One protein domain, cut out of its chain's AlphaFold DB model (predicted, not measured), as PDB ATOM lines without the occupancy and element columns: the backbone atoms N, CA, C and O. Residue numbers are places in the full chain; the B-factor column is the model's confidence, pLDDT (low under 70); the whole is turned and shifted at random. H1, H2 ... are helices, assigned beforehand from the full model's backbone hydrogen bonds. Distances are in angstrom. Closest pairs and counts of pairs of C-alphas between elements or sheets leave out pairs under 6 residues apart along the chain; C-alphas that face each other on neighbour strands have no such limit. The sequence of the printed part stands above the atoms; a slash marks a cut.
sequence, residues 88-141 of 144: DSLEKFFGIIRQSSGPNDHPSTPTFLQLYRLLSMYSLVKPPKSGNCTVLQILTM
ATOM      1  N   ASP A  88      32.283  37.196 -54.103       93.56
ATOM      2  CA  ASP A  88      32.887  38.479 -54.497       93.56
ATOM      3  C   ASP A  88      33.685  39.128 -53.363       93.56
ATOM      4  O   ASP A  88      34.697  39.789 -53.589       93.56
ATOM      5  N   SER A  89      33.208  39.002 -52.122       91.25
ATOM      6  CA  SER A  89      33.893  39.584 -50.961       91.25
ATOM      7  C   SER A  89      35.250  38.921 -50.717       91.25
ATOM      8  O   SER A  89      36.211  39.607 -50.365       91.25
ATOM      9  N   LEU A  90      35.346  37.611 -50.958       93.81
ATOM     10  CA  LEU A  90      36.590  36.853 -50.866       93.81
ATOM     11  C   LEU A  90      37.523  37.182 -52.040       93.81
ATOM     12  O   LEU A  90      38.710  37.425 -51.834       93.81
ATOM     13  N   GLU A  91      36.993  37.279 -53.258       95.44
ATOM     14  CA  GLU A  91      37.786  37.662 -54.432       95.44
ATOM     15  C   GLU A  91      38.368  39.072 -54.307       95.44
ATOM     16  O   GLU A  91      39.545  39.298 -54.603       95.44
ATOM     17  N   LYS A  92      37.573  40.020 -53.793       94.44
ATOM     18  CA  LYS A  92      38.042  41.372 -53.461       94.44
ATOM     19  C   LYS A  92      39.169  41.327 -52.442       94.44
ATOM     20  O   LYS A  92      40.157  42.036 -52.606       94.44
ATOM     21  N   PHE A  93      39.051  40.485 -51.419       92.56
ATOM     22  CA  PHE A  93      40.105  40.310 -50.428       92.56
ATOM     23  C   PHE A  93      41.399  39.765 -51.049       92.56
ATOM     24  O   PHE A  93      42.474  40.313 -50.800       92.56
ATOM     25  N   PHE A  94      41.317  38.771 -51.937       93.00
ATOM     26  CA  PHE A  94      42.487  38.308 -52.686       93.00
ATOM     27  C   PHE A  94      43.081  39.400 -53.583       93.00
ATOM     28  O   PHE A  94      44.302  39.509 -53.682       93.00
ATOM     29  N   GLY A  95      42.245  40.246 -54.189       93.00
ATOM     30  CA  GLY A  95      42.692  41.431 -54.922       93.00
ATOM     31  C   GLY A  95      43.480  42.409 -54.046       93.00
ATOM     32  O   GLY A  95      44.544  42.868 -54.456       93.00
ATOM     33  N   ILE A  96      43.013  42.667 -52.820       91.94
ATOM     34  CA  ILE A  96      43.716  43.512 -51.842       91.94
ATOM     35  C   ILE A  96      45.072  42.905 -51.472       91.94
ATOM     36  O   ILE A  96      46.062  43.633 -51.419       91.94
ATOM     37  N   ILE A  97      45.155  41.589 -51.246       91.00
ATOM     38  CA  ILE A  97      46.431  40.924 -50.936       91.00
ATOM     39  C   ILE A  97      47.420  41.051 -52.100       91.00
ATOM     40  O   ILE A  97      48.577  41.414 -51.876       91.00
ATOM     41  N   ARG A  98      46.977  40.795 -53.339       90.94
ATOM     42  CA  ARG A  98      47.834  40.954 -54.526       90.94
ATOM     43  C   ARG A  98      48.320  42.394 -54.661       90.94
ATOM     44  O   ARG A  98      49.518  42.618 -54.739       90.94
ATOM     45  N   GLN A  99      47.423  43.373 -54.536       91.19
ATOM     46  CA  GLN A  99      47.790  44.792 -54.578       91.19
ATOM     47  C   GLN A  99      48.763  45.185 -53.451       91.19
ATOM     48  O   GLN A  99      49.671  45.986 -53.660       91.19
ATOM     49  N   SER A 100      48.611  44.595 -52.263       88.81
ATOM     50  CA  SER A 100      49.509  44.823 -51.121       88.81
ATOM     51  C   SER A 100      50.899  44.202 -51.315       88.81
ATOM     52  O   SER A 100      51.834  44.578 -50.614       88.81
ATOM     53  N   SER A 101      51.053  43.281 -52.272       87.31
ATOM     54  CA  SER A 101      52.336  42.667 -52.646       87.31
ATOM     55  C   SER A 101      53.168  43.544 -53.599       87.31
ATOM     56  O   SER A 101      54.273  43.158 -53.987       87.31
ATOM     57  N   GLY A 102      52.667  44.727 -53.977       86.25
ATOM     58  CA  GLY A 102      53.354  45.643 -54.884       86.25
ATOM     59  C   GLY A 102      53.496  45.040 -56.289       86.25
ATOM     60  O   GLY A 102      52.504  44.564 -56.827       86.25
ATOM     61  N   PRO A 103      54.699  45.025 -56.896       87.00
ATOM     62  CA  PRO A 103      54.923  44.429 -58.221       87.00
ATOM     63  C   PRO A 103      54.762  42.900 -58.273       87.00
ATOM     64  O   PRO A 103      54.812  42.315 -59.353       87.00
ATOM     65  N   ASN A 104      54.655  42.230 -57.121       85.44
ATOM     66  CA  ASN A 104      54.550  40.780 -57.054       85.44
ATOM     67  C   ASN A 104      53.082  40.325 -57.073       85.44
ATOM     68  O   ASN A 104      52.522  39.977 -56.036       85.44
ATOM     69  N   ASP A 105      52.479  40.285 -58.260       84.88
ATOM     70  CA  ASP A 105      51.073  39.886 -58.442       84.88
ATOM     71  C   ASP A 105      50.781  38.415 -58.076       84.88
ATOM     72  O   ASP A 105      49.622  38.036 -57.898       84.88
ATOM     73  N   HIS A 106      51.822  37.588 -57.923       89.81
ATOM     74  CA  HIS A 106      51.726  36.166 -57.582       89.81
ATOM     75  C   HIS A 106      52.570  35.852 -56.335       89.81
ATOM     76  O   HIS A 106      53.607  35.188 -56.431       89.81
ATOM     77  N   PRO A 107      52.159  36.336 -55.146       88.88
ATOM     78  CA  PRO A 107      52.905  36.096 -53.921       88.88
ATOM     79  C   PRO A 107      53.007  34.596 -53.626       88.88
ATOM     80  O   PRO A 107      52.048  33.842 -53.793       88.88
ATOM     81  N   SER A 108      54.169  34.161 -53.136       92.88
ATOM     82  CA  SER A 108      54.337  32.804 -52.613       92.88
ATOM     83  C   SER A 108      53.510  32.610 -51.337       92.88
ATOM     84  O   SER A 108      53.142  33.575 -50.662       92.88
ATOM     85  N   THR A 109      53.240  31.358 -50.963       93.44
ATOM     86  CA  THR A 109      52.441  31.027 -49.771       93.44
ATOM     87  C   THR A 109      52.922  31.725 -48.485       93.44
ATOM     88  O   THR A 109      52.072  32.260 -47.769       93.44
ATOM     89  N   PRO A 110      54.237  31.804 -48.176       94.00
ATOM     90  CA  PRO A 110      54.714  32.546 -47.005       94.00
ATOM     91  C   PRO A 110      54.379  34.043 -47.062       94.00
ATOM     92  O   PRO A 110      53.895  34.601 -46.079       94.00
ATOM     93  N   THR A 111      54.572  34.680 -48.221       91.81
ATOM     94  CA  THR A 111      54.268  36.104 -48.430       91.81
ATOM     95  C   THR A 111      52.772  36.373 -48.302       91.81
ATOM     96  O   THR A 111      52.367  37.314 -47.619       91.81
ATOM     97  N   PHE A 112      51.937  35.515 -48.893       93.75
ATOM     98  CA  PHE A 112      50.485  35.594 -48.759       93.75
ATOM     99  C   PHE A 112      50.057  35.519 -47.288       93.75
ATOM    100  O   PHE A 112      49.268  36.346 -46.833       93.75
ATOM    101  N   LEU A 113      50.608  34.570 -46.521       94.44
ATOM    102  CA  LEU A 113      50.286  34.401 -45.103       94.44
ATOM    103  C   LEU A 113      50.710  35.617 -44.266       94.44
ATOM    104  O   LEU A 113      49.971  36.038 -43.373       94.44
ATOM    105  N   GLN A 114      51.874  36.198 -44.557       93.31
ATOM    106  CA  GLN A 114      52.347  37.403 -43.875       93.31
ATOM    107  C   GLN A 114      51.425  38.599 -44.148       93.31
ATOM    108  O   GLN A 114      51.016  39.284 -43.209       93.31
ATOM    109  N   LEU A 115      51.032  38.811 -45.407       91.88
ATOM    110  CA  LEU A 115      50.100  39.876 -45.789       91.88
ATOM    111  C   LEU A 115      48.705  39.661 -45.206       91.88
ATOM    112  O   LEU A 115      48.103  40.605 -44.701       91.88
ATOM    113  N   TYR A 116      48.209  38.424 -45.209       92.69
ATOM    114  CA  TYR A 116      46.947  38.059 -44.574       92.69
ATOM    115  C   TYR A 116      46.931  38.447 -43.090       92.69
ATOM    116  O   TYR A 116      45.995  39.108 -42.630       92.69
ATOM    117  N   ARG A 117      47.983  38.081 -42.339       92.00
ATOM    118  CA  ARG A 117      48.124  38.429 -40.915       92.00
ATOM    119  C   ARG A 117      48.165  39.942 -40.719       92.00
ATOM    120  O   ARG A 117      47.435  40.465 -39.883       92.00
ATOM    121  N   LEU A 118      48.964  40.640 -41.526       90.31
ATOM    122  CA  LEU A 118      49.116  42.090 -41.445       90.31
ATOM    123  C   LEU A 118      47.799  42.827 -41.723       90.31
ATOM    124  O   LEU A 118      47.413  43.696 -40.945       90.31
ATOM    125  N   LEU A 119      47.075  42.458 -42.782       88.62
ATOM    126  CA  LEU A 119      45.786  43.065 -43.132       88.62
ATOM    127  C   LEU A 119      44.703  42.764 -42.088       88.62
ATOM    128  O   LEU A 119      43.911  43.648 -41.754       88.62
ATOM    129  N   SER A 120      44.702  41.550 -41.531       87.69
ATOM    130  CA  SER A 120      43.779  41.166 -40.457       87.69
ATOM    131  C   SER A 120      44.015  42.014 -39.205       87.69
ATOM    132  O   SER A 120      43.075  42.613 -38.686       87.69
ATOM    133  N   MET A 121      45.271  42.159 -38.771       86.19
ATOM    134  CA  MET A 121      45.625  42.999 -37.621       86.19
ATOM    135  C   MET A 121      45.356  44.481 -37.894       86.19
ATOM    136  O   MET A 121      44.776  45.167 -37.055       86.19
ATOM    137  N   TYR A 122      45.689  44.975 -39.088       80.81
ATOM    138  CA  TYR A 122      45.410  46.357 -39.477       80.81
ATOM    139  C   TYR A 122      43.916  46.687 -39.375       80.81
ATOM    140  O   TYR A 122      43.563  47.767 -38.908       80.81
ATOM    141  N   SER A 123      43.032  45.757 -39.755       76.06
ATOM    142  CA  SER A 123      41.581  45.956 -39.670       76.06
ATOM    143  C   SER A 123      41.064  46.137 -38.235       76.06
ATOM    144  O   SER A 123      40.103  46.875 -38.031       76.06
ATOM    145  N   LEU A 124      41.728  45.520 -37.251       78.31
ATOM    146  CA  LEU A 124      41.351  45.562 -35.835       78.31
ATOM    147  C   LEU A 124      41.969  46.751 -35.101       78.31
ATOM    148  O   LEU A 124      41.346  47.339 -34.222       78.31
ATOM    149  N   VAL A 125      43.209  47.092 -35.455       80.44
ATOM    150  CA  VAL A 125      44.014  48.059 -34.703       80.44
ATOM    151  C   VAL A 125      43.918  49.472 -35.292       80.44
ATOM    152  O   VAL A 125      44.397  50.427 -34.685       80.44
ATOM    153  N   LYS A 126      43.272  49.651 -36.456       67.38
ATOM    154  CA  LYS A 126      43.110  50.967 -37.088       67.38
ATOM    155  C   LYS A 126      42.401  51.940 -36.132       67.38
ATOM    156  O   LYS A 126      41.205  51.777 -35.882       67.38
ATOM    157  N   PRO A 127      43.097  52.975 -35.626       62.94
ATOM    158  CA  PRO A 127      42.499  53.889 -34.672       62.94
ATOM    159  C   PRO A 127      41.399  54.722 -35.351       62.94
ATOM    160  O   PRO A 127      41.469  54.987 -36.561       62.94
ATOM    161  N   PRO A 128      40.371  55.152 -34.600       62.53
ATOM    162  CA  PRO A 128      39.338  56.031 -35.127       62.53
ATOM    163  C   PRO A 128      39.969  57.331 -35.638       62.53
ATOM    164  O   PRO A 128      40.846  57.902 -34.992       62.53
ATOM    165  N   LYS A 129      39.493  57.824 -36.792       61.09
ATOM    166  CA  LYS A 129      40.034  59.017 -37.478       61.09
ATOM    167  C   LYS A 129      40.051  60.291 -36.612       61.09
ATOM    168  O   LYS A 129      40.718  61.248 -36.983       61.09
ATOM    169  N   SER A 130      39.320  60.310 -35.497       61.00
ATOM    170  CA  SER A 130      39.166  61.451 -34.588       61.00
ATOM    171  C   SER A 130      39.479  61.125 -33.116       61.00
ATOM    172  O   SER A 130      38.936  61.773 -32.226       61.00
ATOM    173  N   GLY A 131      40.298  60.106 -32.828       58.22
ATOM    174  CA  GLY A 131      40.722  59.779 -31.459       58.22
ATOM    175  C   GLY A 131      42.095  60.359 -31.106       58.22
ATOM    176  O   GLY A 131      43.019  60.271 -31.910       58.22
ATOM    177  N   ASN A 132      42.260  60.881 -29.885       60.56
ATOM    178  CA  ASN A 132      43.546  61.330 -29.322       60.56
ATOM    179  C   ASN A 132      44.477  60.146 -28.962       60.56
ATOM    180  O   ASN A 132      44.986  60.068 -27.847       60.56
ATOM    181  N   CYS A 133      44.682  59.197 -29.876       56.50
ATOM    182  CA  CYS A 133      45.560  58.046 -29.660       56.50
ATOM    183  C   CYS A 133      46.847  58.212 -30.475       56.50
ATOM    184  O   CYS A 133      46.820  58.284 -31.703       56.50
ATOM    185  N   THR A 134      47.993  58.254 -29.798       55.22
ATOM    186  CA  THR A 134      49.317  58.285 -30.430       55.22
ATOM    187  C   THR A 134      49.603  56.971 -31.159       55.22
ATOM    188  O   THR A 134      49.672  55.909 -30.543       55.22
ATOM    189  N   VAL A 135      49.831  57.056 -32.474       55.91
ATOM    190  CA  VAL A 135      50.085  55.943 -33.420       55.91
ATOM    191  C   VAL A 135      51.244  55.017 -32.994       55.91
ATOM    192  O   VAL A 135      51.316  53.866 -33.423       55.91
ATOM    193  N   LEU A 136      52.129  55.483 -32.107       51.22
ATOM    194  CA  LEU A 136      53.358  54.795 -31.706       51.22
ATOM    195  C   LEU A 136      53.142  53.467 -30.947       51.22
ATOM    196  O   LEU A 136      53.990  52.588 -31.039       51.22
ATOM    197  N   GLN A 137      52.023  53.284 -30.234       49.06
ATOM    198  CA  GLN A 137      51.761  52.055 -29.456       49.06
ATOM    199  C   GLN A 137      51.298  50.859 -30.306       49.06
ATOM    200  O   GLN A 137      51.304  49.726 -29.837       49.06
ATOM    201  N   ILE A 138      50.897  51.098 -31.555       51.28
ATOM    202  CA  ILE A 138      50.359  50.065 -32.451       51.28
ATOM    203  C   ILE A 138      51.490  49.312 -33.170       51.28
ATOM    204  O   ILE A 138      51.399  48.107 -33.396       51.28
ATOM    205  N   LEU A 139      52.582  50.010 -33.491       47.56
ATOM    206  CA  LEU A 139      53.745  49.446 -34.185       47.56
ATOM    207  C   LEU A 139      54.516  48.423 -33.339       47.56
ATOM    208  O   LEU A 139      55.038  47.459 -33.890       47.56
ATOM    209  N   THR A 140      54.543  48.576 -32.014       46.44
ATOM    210  CA  THR A 140      55.195  47.618 -31.104       46.44
ATOM    211  C   THR A 140      54.460  46.280 -31.004       46.44
ATOM    212  O   THR A 140      55.102  45.270 -30.737       46.44
ATOM    213  N   MET A 141      53.150  46.223 -31.277       48.41
ATOM    214  CA  MET A 141      52.414  44.949 -31.348       48.41
ATOM    215  C   MET A 141      52.637  44.183 -32.662       48.41
ATOM    216  O   MET A 141      52.318  43.002 -32.732       48.41
TER     217      MET A 141
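What this domain is: This is residues 88 to 141 of the 144 residues of an uncharacterized protein of Acyrthosiphon pisum (UniProt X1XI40). What shape do the parts make? Two helices, H1 and H2, meet as a loose L, the last turn of H1 packing on the first half of H2. Beyond the other end of H2 the chain swings out in a loop, of which residues 128 to 134 stick out, and folds back to the short H3. What is it built of, and how large is it? The printed part has 54 residues with three named helices in the order H1, H2, H3 and no named strand, and its class is all helix. It is loose, with a radius of gyration of the C-alphas of 13.5 A, and spans 38 by 25 by 17 A, only just elongated.

Where its parts are: Where does the first helix run? H1 is residues 88 to 100, 18.1 A long from first to last C-alpha, and C-alpha 88 is at (32.887, 38.479, -54.497). Which helices follow? H2, the longest helix, is residues 109 to 125 and measures 24.3 A. H3 is residues 136 to 141, 9.9 A long, and C-alpha 141 is at (52.414, 44.949, -31.348).

How they stand to each other: How does H1 stand to H2? They touch, about perpendicular at 75 degrees, through residues 97 to 100 of H1 and 112 to 116 of H2 alone. Their closest C-alphas, of Ile 97 and Leu 115, are 6.4 A apart. Where is H3? H3 is close to H2 but not clearly touching, at a steep tilt of 44 degrees, opposite ways; the closest C-alphas, of Val 125 and Ile 138, are 7.0 A apart. H1 and H3 are apart. Are the backbones helical? In H1 every O i to N i+4 pair is within hydrogen-bond range, in H2 12 of 13, and in H3 0 of 2, with 1 of 3 O i to N i+3 pairs.

The domain as a whole: How far does it reach? The two C-alphas farthest apart, of His 106 and Asn 132, are 38.7 A apart. Is there a cut or a long link? The printed part has no cut, and both links, of 8 and 10 residues, are short. Where is confidence low? Residues 126 to 141 are under 70 in pLDDT, and the mean of the printed part is 79.7.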